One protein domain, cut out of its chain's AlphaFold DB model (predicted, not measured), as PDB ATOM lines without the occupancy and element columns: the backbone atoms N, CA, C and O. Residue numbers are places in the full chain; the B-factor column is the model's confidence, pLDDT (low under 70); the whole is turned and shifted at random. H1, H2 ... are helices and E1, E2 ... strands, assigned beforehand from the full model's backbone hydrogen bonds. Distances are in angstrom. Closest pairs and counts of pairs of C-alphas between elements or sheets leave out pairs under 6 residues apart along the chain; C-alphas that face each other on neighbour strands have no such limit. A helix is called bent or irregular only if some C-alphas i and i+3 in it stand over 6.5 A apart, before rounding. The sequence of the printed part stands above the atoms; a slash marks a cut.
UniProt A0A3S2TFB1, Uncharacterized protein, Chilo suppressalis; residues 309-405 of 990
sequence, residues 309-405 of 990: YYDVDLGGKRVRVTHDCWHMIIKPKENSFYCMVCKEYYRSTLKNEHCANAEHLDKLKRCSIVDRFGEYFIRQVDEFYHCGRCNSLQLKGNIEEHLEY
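This is residues 309 to 405 of the 990 residues of an uncharacterized protein of Chilo suppressalis (UniProt A0A3S2TFB1). A small three-stranded sheet, E5 E6 E7, with H4 packed over E6 and E7, lies toward one end of the domain, and the hairpin E3 and E4, with H2 packed on E3, makes the other end. A second hairpin, E1 and E2, is set apart from both sheets, with short H1 near the middle of the whole and H3 bridging from H2 toward E5. The printed part has 97 residues with four named helices and seven named strands, in the order E1 E2 H1 E3 E4 H2 H3 E5 E6 E7 H4; its class is mixed, helices and strands. The sheet of three has the order E5, E6, E7, and the three sheets are antiparallel throughout. The whole is compact and rounded, with a radius of gyration of the C-alphas of 13.3 A and spans of 35 by 25 by 21 A.

E5 is residues 378 to 381, E6 384 to 387 and E7 392 to 395, 10.2 A long. H4, residues 399 to 405, is 9.8 A long and ends at C-alpha 405, (229.996, 269.707, 186.315). E1, residues 309 to 313, 13.2 A, begins at C-alpha 309, (221.935, 264.899, 209.165); E2, residues 318 to 322, is 13.4 A. H1 is residues 323 to 326, E3 336 to 339 and E4 344 to 347. H2, residues 348 to 356, 14.0 A, is irregular, with C-alphas 349 and 352 at 7.5 A; H3, residues 358 to 366, is 12.7 A.

E5 E6 E7 is a meander, each strand the antiparallel neighbour of the one before, with N 381 and O 384 at 2.8 A and N 385 and O 394 at 2.8 A, within hydrogen-bond range. H4 is on this sheet at a height over the sheet of 10.4 A and only just stands up from it, rising 41 degrees; its closest C-alpha pair with E6 is Tyr 385 and Ile 399, 6.9 A. H3 only grazes the sheet with residues 363 to 366. H2 and H3 are close but not clearly touching, with closest C-alphas His 354 and His 360 at 6.9 A. In the hairpin E3 and E4, N 337 and O 346 are 2.9 A apart; the closest C-alphas of E3 and H2, Ser 336 and Ser 348, are 4.8 A apart. In the hairpin E1 and E2, N 310 and O 321 are 2.8 A apart. Every O i to N i+4 pair is within hydrogen-bond range in H3 and H4, and 3 of 5 are in H2; H1 is too short for such a pair.

The C-alphas farthest apart, of Gly 316 and Asn 335, are 38.0 A apart. The printed part has no cut, and H3 to E5 is a long link of 11 residues. The mean pLDDT of the printed part is 94.6, and residue 334 is under 70.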
ATOM      1  N   TYR A 309     220.616 265.004 209.764       95.88
ATOM      2  CA  TYR A 309     221.935 264.899 209.165       95.88
ATOM      3  C   TYR A 309     222.829 263.864 209.857       95.88
ATOM      4  O   TYR A 309     222.814 263.727 211.078       95.88
ATOM      5  N   TYR A 310     223.698 263.239 209.066       96.69
ATOM      6  CA  TYR A 310     224.811 262.404 209.510       96.69
ATOM      7  C   TYR A 310     226.123 263.133 209.189       96.69
ATOM      8  O   TYR A 310     226.319 263.586 208.058       96.69
ATOM      9  N   ASP A 311     227.021 263.244 210.169       96.00
ATOM     10  CA  ASP A 311     228.388 263.740 209.967       96.00
ATOM     11  C   ASP A 311     229.326 262.548 209.730       96.00
ATOM     12  O   ASP A 311     229.495 261.699 210.602       96.00
ATOM     13  N   VAL A 312     229.931 262.481 208.543       95.94
ATOM     14  CA  VAL A 312     230.784 261.369 208.090       95.94
ATOM     15  C   VAL A 312     232.230 261.838 207.995       95.94
ATOM     16  O   VAL A 312     232.482 262.872 207.382       95.94
ATOM     17  N   ASP A 313     233.188 261.097 208.553       95.19
ATOM     18  CA  ASP A 313     234.614 261.396 208.373       95.19
ATOM     19  C   ASP A 313     235.174 260.716 207.113       95.19
ATOM     20  O   ASP A 313     235.092 259.497 206.963       95.19
ATOM     21  N   LEU A 314     235.741 261.517 206.210       95.31
ATOM     22  CA  LEU A 314     236.433 261.092 204.996       95.31
ATOM     23  C   LEU A 314     237.927 261.420 205.129       95.31
ATOM     24  O   LEU A 314     238.416 262.424 204.608       95.31
ATOM     25  N   GLY A 315     238.651 260.593 205.887       89.94
ATOM     26  CA  GLY A 315     240.106 260.704 206.044       89.94
ATOM     27  C   GLY A 315     240.580 261.992 206.732       89.94
ATOM     28  O   GLY A 315     241.589 262.566 206.325       89.94
ATOM     29  N   GLY A 316     239.851 262.473 207.744       89.94
ATOM     30  CA  GLY A 316     240.136 263.717 208.468       89.94
ATOM     31  C   GLY A 316     239.305 264.919 208.001       89.94
ATOM     32  O   GLY A 316     239.500 266.032 208.494       89.94
ATOM     33  N   LYS A 317     238.367 264.722 207.066       92.88
ATOM     34  CA  LYS A 317     237.395 265.733 206.621       92.88
ATOM     35  C   LYS A 317     235.981 265.274 206.952       92.88
ATOM     36  O   LYS A 317     235.438 264.389 206.297       92.88
ATOM     37  N   ARG A 318     235.355 265.928 207.934       95.44
ATOM     38  CA  ARG A 318     233.947 265.689 208.279       95.44
ATOM     39  C   ARG A 318     233.011 266.350 207.267       95.44
ATOM     40  O   ARG A 318     233.012 267.572 207.121       95.44
ATOM     41  N   VAL A 319     232.201 265.538 206.592       95.31
ATOM     42  CA  VAL A 319     231.197 265.937 205.600       95.31
ATOM     43  C   VAL A 319     229.804 265.619 206.134       95.31
ATOM     44  O   VAL A 319     229.511 264.482 206.498       95.31
ATOM     45  N   ARG A 320     228.930 266.628 206.145       96.38
ATOM     46  CA  ARG A 320     227.532 266.493 206.562       96.38
ATOM     47  C   ARG A 320     226.645 266.087 205.389       96.38
ATOM     48  O   ARG A 320     226.625 266.779 204.370       96.38
ATOM     49  N   VAL A 321     225.871 265.016 205.547       96.56
ATOM     50  CA  VAL A 321     224.875 264.544 204.568       96.56
ATOM     51  C   VAL A 321     223.498 264.436 205.214       96.56
ATOM     52  O   VAL A 321     223.402 264.185 206.410       96.56
ATOM     53  N   THR A 322     222.419 264.645 204.457       96.81
ATOM     54  CA  THR A 322     221.054 264.443 204.976       96.81
ATOM     55  C   THR A 322     220.762 262.959 205.183       96.81
ATOM     56  O   THR A 322     221.356 262.109 204.517       96.81
ATOM     57  N   HIS A 323     219.792 262.644 206.039       96.50
ATOM     58  CA  HIS A 323     219.251 261.290 206.211       96.50
ATOM     59  C   HIS A 323     218.933 260.581 204.876       96.50
ATOM     60  O   HIS A 323     219.342 259.442 204.650       96.50
ATOM     61  N   ASP A 324     218.281 261.278 203.945       97.12
ATOM     62  CA  ASP A 324     217.858 260.709 202.657       97.12
ATOM     63  C   ASP A 324     219.049 260.462 201.717       97.12
ATOM     64  O   ASP A 324     219.032 259.511 200.939       97.12
ATOM     65  N   CYS A 325     220.123 261.251 201.832       97.50
ATOM     66  CA  CYS A 325     221.400 260.949 201.185       97.50
ATOM     67  C   CYS A 325     222.130 259.781 201.865       97.50
ATOM     68  O   CYS A 325     222.734 258.964 201.176       97.50
ATOM     69  N   TRP A 326     222.092 259.694 203.198       97.94
ATOM     70  CA  TRP A 326     222.776 258.651 203.966       97.94
ATOM     71  C   TRP A 326     222.218 257.255 203.661       97.94
ATOM     72  O   TRP A 326     223.004 256.350 203.369       97.94
ATOM     73  N   HIS A 327     220.887 257.112 203.647       98.06
ATOM     74  CA  HIS A 327     220.167 255.881 203.287       98.06
ATOM     75  C   HIS A 327     219.906 255.721 201.774       98.06
ATOM     76  O   HIS A 327     219.286 254.743 201.369       98.06
ATOM     77  N   MET A 328     220.382 256.652 200.935       98.00
ATOM     78  CA  MET A 328     220.256 256.617 199.469       98.00
ATOM     79  C   MET A 328     218.798 256.509 198.962       98.00
ATOM     80  O   MET A 328     218.473 255.690 198.100       98.00
ATOM     81  N   ILE A 329     217.912 257.351 199.489       97.81
ATOM     82  CA  ILE A 329     216.475 257.378 199.185       97.81
ATOM     83  C   ILE A 329     216.126 258.596 198.328       97.81
ATOM     84  O   ILE A 329     216.431 259.723 198.708       97.81
ATOM     85  N   ILE A 330     215.425 258.393 197.210       96.00
ATOM     86  CA  ILE A 330     214.861 259.472 196.373       96.00
ATOM     87  C   ILE A 330     213.330 259.439 196.386       96.00
ATOM     88  O   ILE A 330     212.733 258.384 196.575       96.00
ATOM     89  N   LYS A 331     212.681 260.584 196.141       93.38
ATOM     90  CA  LYS A 331     211.218 260.701 195.989       93.38
ATOM     91  C   LYS A 331     210.854 260.964 194.519       93.38
ATOM     92  O   LYS A 331     210.949 262.111 194.087       93.38
ATOM     93  N   PRO A 332     210.521 259.925 193.726       80.31
ATOM     94  CA  PRO A 332     210.215 260.062 192.299       80.31
ATOM     95  C   PRO A 332     208.738 260.381 192.010       80.31
ATOM     96  O   PRO A 332     208.427 260.852 190.919       80.31
ATOM     97  N   LYS A 333     207.843 260.126 192.971       78.88
ATOM     98  CA  LYS A 333     206.439 260.553 192.985       78.88
ATOM     99  C   LYS A 333     206.157 261.270 194.307       78.88
ATOM    100  O   LYS A 333     206.958 261.204 195.243       78.88
ATOM    101  N   GLU A 334     204.997 261.904 194.404       69.81
ATOM    102  CA  GLU A 334     204.413 262.230 195.703       69.81
ATOM    103  C   GLU A 334     203.971 260.925 196.401       69.81
ATOM    104  O   GLU A 334     203.752 259.900 195.754       69.81
ATOM    105  N   ASN A 335     203.975 260.923 197.734       75.56
ATOM    106  CA  ASN A 335     203.651 259.790 198.617       75.56
ATOM    107  C   ASN A 335     204.416 258.457 198.463       75.56
ATOM    108  O   ASN A 335     204.259 257.592 199.325       75.56
ATOM    109  N   SER A 336     205.359 258.305 197.529       89.62
ATOM    110  CA  SER A 336     206.300 257.170 197.495       89.62
ATOM    111  C   SER A 336     207.771 257.588 197.422       89.62
ATOM    112  O   SER A 336     208.118 258.716 197.069       89.62
ATOM    113  N   PHE A 337     208.655 256.673 197.811       95.19
ATOM    114  CA  PHE A 337     210.097 256.819 197.672       95.19
ATOM    115  C   PHE A 337     210.708 255.551 197.076       95.19
ATOM    116  O   PHE A 337     210.164 254.462 197.225       95.19
ATOM    117  N   TYR A 338     211.843 255.705 196.402       96.88
ATOM    118  CA  TYR A 338     212.647 254.607 195.881       96.88
ATOM    119  C   TYR A 338     213.943 254.512 196.683       96.88
ATOM    120  O   TYR A 338     214.660 255.510 196.829       96.88
ATOM    121  N   CYS A 339     214.240 253.324 197.200       98.25
ATOM    122  CA  CYS A 339     215.484 253.057 197.905       98.25
ATOM    123  C   CYS A 339     216.538 252.543 196.925       98.25
ATOM    124  O   CYS A 339     216.409 251.447 196.385       98.25
ATOM    125  N   MET A 340     217.620 253.296 196.719       97.81
ATOM    126  CA  MET A 340     218.691 252.880 195.805       97.81
ATOM    127  C   MET A 340     219.555 251.738 196.370       97.81
ATOM    128  O   MET A 340     220.325 251.153 195.615       97.81
ATOM    129  N   VAL A 341     219.428 251.414 197.665       97.38
ATOM    130  CA  VAL A 341     220.055 250.239 198.299       97.38
ATOM    131  C   VAL A 341     219.254 248.973 197.989       97.38
ATOM    132  O   VAL A 341     219.795 248.012 197.452       97.38
ATOM    133  N   CYS A 342     217.957 248.977 198.316       97.38
ATOM    134  CA  CYS A 342     217.089 247.805 198.170       97.38
ATOM    135  C   CYS A 342     216.524 247.634 196.748       97.38
ATOM    136  O   CYS A 342     216.072 246.551 196.412       97.38
ATOM    137  N   LYS A 343     216.612 248.670 195.898       96.38
ATOM    138  CA  LYS A 343     216.092 248.725 194.512       96.38
ATOM    139  C   LYS A 343     214.564 248.625 194.405       96.38
ATOM    140  O   LYS A 343     214.024 248.262 193.362       96.38
ATOM    141  N   GLU A 344     213.875 249.020 195.466       95.00
ATOM    142  CA  GLU A 344     212.428 248.881 195.641       95.00
ATOM    143  C   GLU A 344     211.745 250.233 195.896       95.00
ATOM    144  O   GLU A 344     212.378 251.216 196.304       95.00
ATOM    145  N   TYR A 345     210.436 250.272 195.638       91.62
ATOM    146  CA  TYR A 345     209.555 251.407 195.917       91.62
ATOM    147  C   TYR A 345     208.742 251.148 197.186       91.62
ATOM    148  O   TYR A 345     208.138 250.090 197.331       91.62
ATOM    149  N   TYR A 346     208.649 252.151 198.057       91.25
ATOM    150  CA  TYR A 346     207.896 252.085 199.309       91.25
ATOM    151  C   TYR A 346     207.025 253.336 199.497       91.25
ATOM    152  O   TYR A 346     207.296 254.404 198.937       91.25
ATOM    153  N   ARG A 347     205.979 253.229 200.326       81.00
ATOM    154  CA  ARG A 347     205.147 254.376 200.735       81.00
ATOM    155  C   ARG A 347     205.948 255.322 201.635       81.00
ATOM    156  O   ARG A 347     206.701 254.879 202.495       81.00
ATOM    157  N   SER A 348     205.756 256.635 201.483       89.00
ATOM    158  CA  SER A 348     206.473 257.668 202.256       89.00
ATOM    159  C   SER A 348     206.230 257.609 203.769       89.00
ATOM    160  O   SER A 348     207.054 258.134 204.514       89.00
ATOM    161  N   THR A 349     205.151 256.964 204.221       81.62
ATOM    162  CA  THR A 349     204.875 256.673 205.639       81.62
ATOM    163  C   THR A 349     205.873 255.669 206.225       81.62
ATOM    164  O   THR A 349     206.458 255.931 207.270       81.62
ATOM    165  N   LEU A 350     206.163 254.583 205.501       89.88
ATOM    166  CA  LEU A 350     207.062 253.493 205.918       89.88
ATOM    167  C   LEU A 350     208.555 253.868 205.861       89.88
ATOM    168  O   LEU A 350     209.428 253.037 206.093       89.88
ATOM    169  N   LYS A 351     208.888 255.120 205.523       94.81
ATOM    170  CA  LYS A 351     210.266 255.555 205.260       94.81
ATOM    171  C   LYS A 351     211.201 255.361 206.453       94.81
ATOM    172  O   LYS A 351     212.326 254.904 206.269       94.81
ATOM    173  N   ASN A 352     210.760 255.728 207.653       93.19
ATOM    174  CA  ASN A 352     211.613 255.674 208.843       93.19
ATOM    175  C   ASN A 352     211.805 254.226 209.324       93.19
ATOM    176  O   ASN A 352     212.911 253.848 209.697       93.19
ATOM    177  N   GLU A 353     210.751 253.415 209.229       92.25
ATOM    178  CA  GLU A 353     210.772 251.975 209.494       92.25
ATOM    179  C   GLU A 353     211.713 251.245 208.525       92.25
ATOM    180  O   GLU A 353     212.630 250.552 208.958       92.25
ATOM    181  N   HIS A 354     211.583 251.491 207.217       96.62
ATOM    182  CA  HIS A 354     212.496 250.970 206.201       96.62
ATOM    183  C   HIS A 354     213.951 251.403 206.450       96.62
ATOM    184  O   HIS A 354     214.858 250.580 206.354       96.62
ATOM    185  N   CYS A 355     214.198 252.664 206.831       96.69
ATOM    186  CA  CYS A 355     215.539 253.129 207.203       96.69
ATOM    187  C   CYS A 355     216.126 252.421 208.436       96.69
ATOM    188  O   CYS A 355     217.349 252.294 208.521       96.69
ATOM    189  N   ALA A 356     215.281 251.980 209.370       95.06
ATOM    190  CA  ALA A 356     215.672 251.250 210.576       95.06
ATOM    191  C   ALA A 356     215.722 249.720 210.387       95.06
ATOM    192  O   ALA A 356     216.313 249.024 211.212       95.06
ATOM    193  N   ASN A 357     215.122 249.191 209.316       96.50
ATOM    194  CA  ASN A 357     215.053 247.761 209.034       96.50
ATOM    195  C   ASN A 357     216.463 247.145 208.903       96.50
ATOM    196  O   ASN A 357     217.323 247.649 208.175       96.50
ATOM    197  N   ALA A 358     216.688 246.028 209.602       97.12
ATOM    198  CA  ALA A 358     217.992 245.375 209.685       97.12
ATOM    199  C   ALA A 358     218.542 244.913 208.323       97.12
ATOM    200  O   ALA A 358     219.750 244.981 208.102       97.12
ATOM    201  N   GLU A 359     217.676 244.492 207.398       97.38
ATOM    202  CA  GLU A 359     218.061 244.036 206.063       97.38
ATOM    203  C   GLU A 359     218.515 245.210 205.179       97.38
ATOM    204  O   GLU A 359     219.576 245.140 204.557       97.38
ATOM    205  N   HIS A 360     217.779 246.330 205.187       97.94
ATOM    206  CA  HIS A 360     218.202 247.571 204.516       97.94
ATOM    207  C   HIS A 360     219.509 248.103 205.101       97.94
ATOM    208  O   HIS A 360     220.418 248.461 204.352       97.94
ATOM    209  N   LEU A 361     219.652 248.101 206.430       97.56
ATOM    210  CA  LEU A 361     220.896 248.493 207.090       97.56
ATOM    211  C   LEU A 361     222.067 247.577 206.710       97.56
ATOM    212  O   LEU A 361     223.185 248.069 206.559       97.56
ATOM    213  N   ASP A 362     221.853 246.273 206.523       97.38
ATOM    214  CA  ASP A 362     222.924 245.366 206.106       97.38
ATOM    215  C   ASP A 362     223.265 245.479 204.613       97.38
ATOM    216  O   ASP A 362     224.444 245.538 204.261       97.38
ATOM    217  N   LYS A 363     222.265 245.640 203.735       97.88
ATOM    218  CA  LYS A 363     222.482 246.017 202.328       97.88
ATOM    219  C   LYS A 363     223.249 247.355 202.238       97.88
ATOM    220  O   LYS A 363     224.208 247.457 201.477       97.88
ATOM    221  N   LEU A 364     222.925 248.346 203.078       98.00
ATOM    222  CA  LEU A 364     223.590 249.659 203.123       98.00
ATOM    223  C   LEU A 364     225.049 249.581 203.610       98.00
ATOM    224  O   LEU A 364     225.885 250.337 203.116       98.00
ATOM    225  N   LYS A 365     225.396 248.659 204.525       97.31
ATOM    226  CA  LYS A 365     226.802 248.395 204.908       97.31
ATOM    227  C   LYS A 365     227.638 247.874 203.734       97.31
ATOM    228  O   LYS A 365     228.830 248.158 203.670       97.31
ATOM    229  N   ARG A 366     227.026 247.124 202.808       97.56
ATOM    230  CA  ARG A 366     227.693 246.588 201.604       97.56
ATOM    231  C   ARG A 366     227.980 247.690 200.568       97.56
ATOM    232  O   ARG A 366     228.884 247.530 199.752       97.56
ATOM    233  N   CYS A 367     227.286 248.831 200.639       97.88
ATOM    234  CA  CYS A 367     227.561 250.025 199.835       97.88
ATOM    235  C   CYS A 367     228.785 250.804 200.364       97.88
ATOM    236  O   CYS A 367     228.657 251.839 201.029       97.88
ATOM    237  N   SER A 368     229.987 250.294 200.075       96.81
ATOM    238  CA  SER A 368     231.262 250.861 200.532       96.81
ATOM    239  C   SER A 368     231.478 252.316 200.094       96.81
ATOM    240  O   SER A 368     231.084 252.726 199.001       96.81
ATOM    241  N   ILE A 369     232.121 253.113 200.950       97.31
ATOM    242  CA  ILE A 369     232.561 254.476 200.613       97.31
ATOM    243  C   ILE A 369     233.780 254.387 199.680       97.31
ATOM    244  O   ILE A 369     234.602 253.481 199.810       97.31
ATOM    245  N   VAL A 370     233.879 255.295 198.705       97.25
ATOM    246  CA  VAL A 370     234.920 255.269 197.666       97.25
ATOM    247  C   VAL A 370     235.950 256.377 197.908       97.25
ATOM    248  O   VAL A 370     235.882 257.456 197.316       97.25
ATOM    249  N   ASP A 371     236.938 256.081 198.756       95.44
ATOM    250  CA  ASP A 371     237.937 257.032 199.280       95.44
ATOM    251  C   ASP A 371     238.702 257.832 198.210       95.44
ATOM    252  O   ASP A 371     239.167 258.942 198.475       95.44
ATOM    253  N   ARG A 372     238.795 257.318 196.971       95.69
ATOM    254  CA  ARG A 372     239.497 257.980 195.851       95.69
ATOM    255  C   ARG A 372     238.970 259.387 195.535       95.69
ATOM    256  O   ARG A 372     239.676 260.162 194.901       95.69
ATOM    257  N   PHE A 373     237.740 259.707 195.947       94.56
ATOM    258  CA  PHE A 373     237.119 261.017 195.736       94.56
ATOM    259  C   PHE A 373     237.315 262.004 196.901       94.56
ATOM    260  O   PHE A 373     236.898 263.157 196.782       94.56
ATOM    261  N   GLY A 374     237.975 261.590 197.991       88.81
ATOM    262  CA  GLY A 374     238.483 262.448 199.066       88.81
ATOM    263  C   GLY A 374     237.428 263.318 199.756       88.81
ATOM    264  O   GLY A 374     236.825 262.919 200.741       88.81
ATOM    265  N   GLU A 375     237.221 264.536 199.255       92.25
ATOM    266  CA  GLU A 375     236.271 265.508 199.823       92.25
ATOM    267  C   GLU A 375     234.797 265.164 199.551       92.25
ATOM    268  O   GLU A 375     233.896 265.777 200.125       92.25
ATOM    269  N   TYR A 376     234.534 264.215 198.649       95.62
ATOM    270  CA  TYR A 376     233.189 263.866 198.210       95.62
ATOM    271  C   TYR A 376     232.712 262.546 198.817       95.62
ATOM    272  O   TYR A 376     233.278 261.487 198.558       95.62
ATOM    273  N   PHE A 377     231.600 262.602 199.556       97.38
ATOM    274  CA  PHE A 377     230.898 261.415 200.045       97.38
ATOM    275  C   PHE A 377     230.242 260.661 198.877       97.38
ATOM    276  O   PHE A 377     229.131 260.988 198.439       97.38
ATOM    277  N   ILE A 378     230.977 259.676 198.357       98.12
ATOM    278  CA  ILE A 378     230.568 258.764 197.288       98.12
ATOM    279  C   ILE A 378     230.482 257.339 197.849       98.12
ATOM    280  O   ILE A 378     231.456 256.867 198.434       98.12
ATOM    281  N   ARG A 379     229.360 256.638 197.635       98.12
ATOM    282  CA  ARG A 379     229.241 255.186 197.888       98.12
ATOM    283  C   ARG A 379     229.239 254.395 196.580       98.12
ATOM    284  O   ARG A 379     228.699 254.879 195.584       98.12
ATOM    285  N   GLN A 380     229.761 253.169 196.582       97.81
ATOM    286  CA  GLN A 380     229.530 252.199 195.509       97.81
ATOM    287  C   GLN A 380     228.212 251.448 195.715       97.81
ATOM    288  O   GLN A 380     227.862 251.067 196.829       97.81
ATOM    289  N   VAL A 381     227.479 251.260 194.618       97.00
ATOM    290  CA  VAL A 381     226.163 250.620 194.551       97.00
ATOM    291  C   VAL A 381     226.171 249.745 193.298       97.00
ATOM    292  O   VAL A 381     225.892 250.215 192.197       97.00
ATOM    293  N   ASP A 382     226.612 248.498 193.454       95.50
ATOM    294  CA  ASP A 382     226.939 247.579 192.356       95.50
ATOM    295  C   ASP A 382     227.923 248.202 191.340       95.50
ATOM    296  O   ASP A 382     229.077 248.479 191.676       95.50
ATOM    297  N   GLU A 383     227.475 248.443 190.105       95.94
ATOM    298  CA  GLU A 383     228.234 249.066 189.012       95.94
ATOM    299  C   GLU A 383     228.165 250.604 189.013       95.94
ATOM    300  O   GLU A 383     228.871 251.273 188.250       95.94
ATOM    301  N   PHE A 384     227.332 251.183 189.878       97.56
ATOM    302  CA  PHE A 384     227.088 252.616 189.974       97.56
ATOM    303  C   PHE A 384     227.775 253.234 191.195       97.56
ATOM    304  O   PHE A 384     228.114 252.563 192.172       97.56
ATOM    305  N   TYR A 385     227.935 254.554 191.160       98.25
ATOM    306  CA  TYR A 385     228.368 255.369 192.287       98.25
ATOM    307  C   TYR A 385     227.262 256.353 192.688       98.25
ATOM    308  O   TYR A 385     226.750 257.111 191.864       98.25
ATOM    309  N   HIS A 386     226.891 256.353 193.967       98.25
ATOM    310  CA  HIS A 386     225.967 257.315 194.567       98.25
ATOM    311  C   HIS A 386     226.730 258.545 195.057       98.25
ATOM    312  O   HIS A 386     227.722 258.406 195.767       98.25
ATOM    313  N   CYS A 387     226.259 259.747 194.720       98.00
ATOM    314  CA  CYS A 387     226.797 260.997 195.255       98.00
ATOM    315  C   CYS A 387     225.857 261.590 196.316       98.00
ATOM    316  O   CYS A 387     224.894 262.288 195.986       98.00
ATOM    317  N   GLY A 388     226.166 261.395 197.601       96.38
ATOM    318  CA  GLY A 388     225.326 261.861 198.716       96.38
ATOM    319  C   GLY A 388     225.352 263.371 198.982       96.38
ATOM    320  O   GLY A 388     224.767 263.829 199.958       96.38
ATOM    321  N   ARG A 389     225.969 264.174 198.105       94.56
ATOM    322  CA  ARG A 389     225.810 265.642 198.097       94.56
ATOM    323  C   ARG A 389     224.619 266.114 197.249       94.56
ATOM    324  O   ARG A 389     224.117 267.211 197.461       94.56
ATOM    325  N   CYS A 390     224.176 265.309 196.283       95.38
ATOM    326  CA  CYS A 390     223.027 265.605 195.413       95.38
ATOM    327  C   CYS A 390     222.037 264.437 195.275       95.38
ATOM    328  O   CYS A 390     221.093 264.535 194.499       95.38
ATOM    329  N   ASN A 391     222.259 263.357 196.030       97.12
ATOM    330  CA  ASN A 391     221.435 262.156 196.111       97.12
ATOM    331  C   ASN A 391     221.152 261.477 194.758       97.12
ATOM    332  O   ASN A 391     220.030 261.070 194.472       97.12
ATOM    333  N   SER A 392     222.173 261.385 193.904       95.88
ATOM    334  CA  SER A 392     222.052 260.832 192.551       95.88
ATOM    335  C   SER A 392     222.986 259.646 192.339       95.88
ATOM    336  O   SER A 392     224.185 259.750 192.612       95.88
ATOM    337  N   LEU A 393     222.453 258.565 191.770       96.38
ATOM    338  CA  LEU A 393     223.236 257.483 191.173       96.38
ATOM    339  C   LEU A 393     223.891 257.960 189.866       96.38
ATOM    340  O   LEU A 393     223.272 258.708 189.110       96.38
ATOM    341  N   GLN A 394     225.125 257.539 189.597       97.25
ATOM    342  CA  GLN A 394     225.898 257.815 188.381       97.25
ATOM    343  C   GLN A 394     226.609 256.534 187.924       97.25
ATOM    344  O   GLN A 394     226.986 255.710 188.755       97.25
ATOM    345  N   LEU A 395     226.846 256.370 186.619       94.69
ATOM    346  CA  LEU A 395     227.731 255.309 186.124       94.69
ATOM    347  C   LEU A 395     229.162 255.530 186.637       94.69
ATOM    348  O   LEU A 395     229.635 256.666 186.707       94.69
ATOM    349  N   LYS A 396     229.878 254.443 186.945       96.50
ATOM    350  CA  LYS A 396     231.248 254.464 187.492       96.50
ATOM    351  C   LYS A 396     232.277 255.225 186.639       96.50
ATOM    352  O   LYS A 396     233.248 255.732 187.193       96.50
ATOM    353  N   GLY A 397     232.054 255.338 185.326       94.12
ATOM    354  CA  GLY A 397     232.865 256.165 184.418       94.12
ATOM    355  C   GLY A 397     232.492 257.655 184.394       94.12
ATOM    356  O   GLY A 397     233.344 258.490 184.119       94.12
ATOM    357  N   ASN A 398     231.247 258.009 184.729       96.12
ATOM    358  CA  ASN A 398     230.702 259.368 184.580       96.12
ATOM    359  C   ASN A 398     230.782 260.187 185.882       96.12
ATOM    360  O   ASN A 398     230.490 261.380 185.899       96.12
ATOM    361  N   ILE A 399     231.168 259.552 186.991       97.38
ATOM    362  CA  ILE A 399     231.253 260.176 188.317       97.38
ATOM    363  C   ILE A 399     232.186 261.395 188.362       97.38
ATOM    364  O   ILE A 399     231.890 262.363 189.056       97.38
ATOM    365  N   GLU A 400     233.292 261.370 187.618       96.31
ATOM    366  CA  GLU A 400     234.279 262.454 187.599       96.31
ATOM    367  C   GLU A 400     233.734 263.665 186.838       96.31
ATOM    368  O   GLU A 400     233.722 264.764 187.390       96.31
ATOM    369  N   GLU A 401     233.130 263.459 185.663       94.25
ATOM    370  CA  GLU A 401     232.376 264.501 184.950       94.25
ATOM    371  C   GLU A 401     231.245 265.078 185.820       94.25
ATOM    372  O   GLU A 401     231.057 266.294 185.879       94.25
ATOM    373  N   HIS A 402     230.515 264.237 186.561       95.88
ATOM    374  CA  HIS A 402     229.478 264.692 187.493       95.88
ATOM    375  C   HIS A 402     230.046 265.566 188.620       95.88
ATOM    376  O   HIS A 402     229.470 266.612 188.934       95.88
ATOM    377  N   LEU A 403     231.177 265.177 189.217       95.31
ATOM    378  CA  LEU A 403     231.871 265.974 190.231       95.31
ATOM    379  C   LEU A 403     232.358 267.313 189.654       95.31
ATOM    380  O   LEU A 403     232.114 268.364 190.255       95.31
ATOM    381  N   GLU A 404     232.941 267.325 188.458       92.38
ATOM    382  CA  GLU A 404     233.354 268.567 187.804       92.38
ATOM    383  C   GLU A 404     232.164 269.478 187.458       92.38
ATOM    384  O   GLU A 404     232.149 270.661 187.811       92.38
ATOM    385  N   TYR A 405     231.127 268.934 186.822       90.25
ATOM    386  CA  TYR A 405     229.996 269.707 186.315       90.25
ATOM    387  C   TYR A 405     229.068 270.217 187.428       90.25
ATOM    388  O   TYR A 405     228.648 271.383 187.419       90.25
TER     389      TYR A 405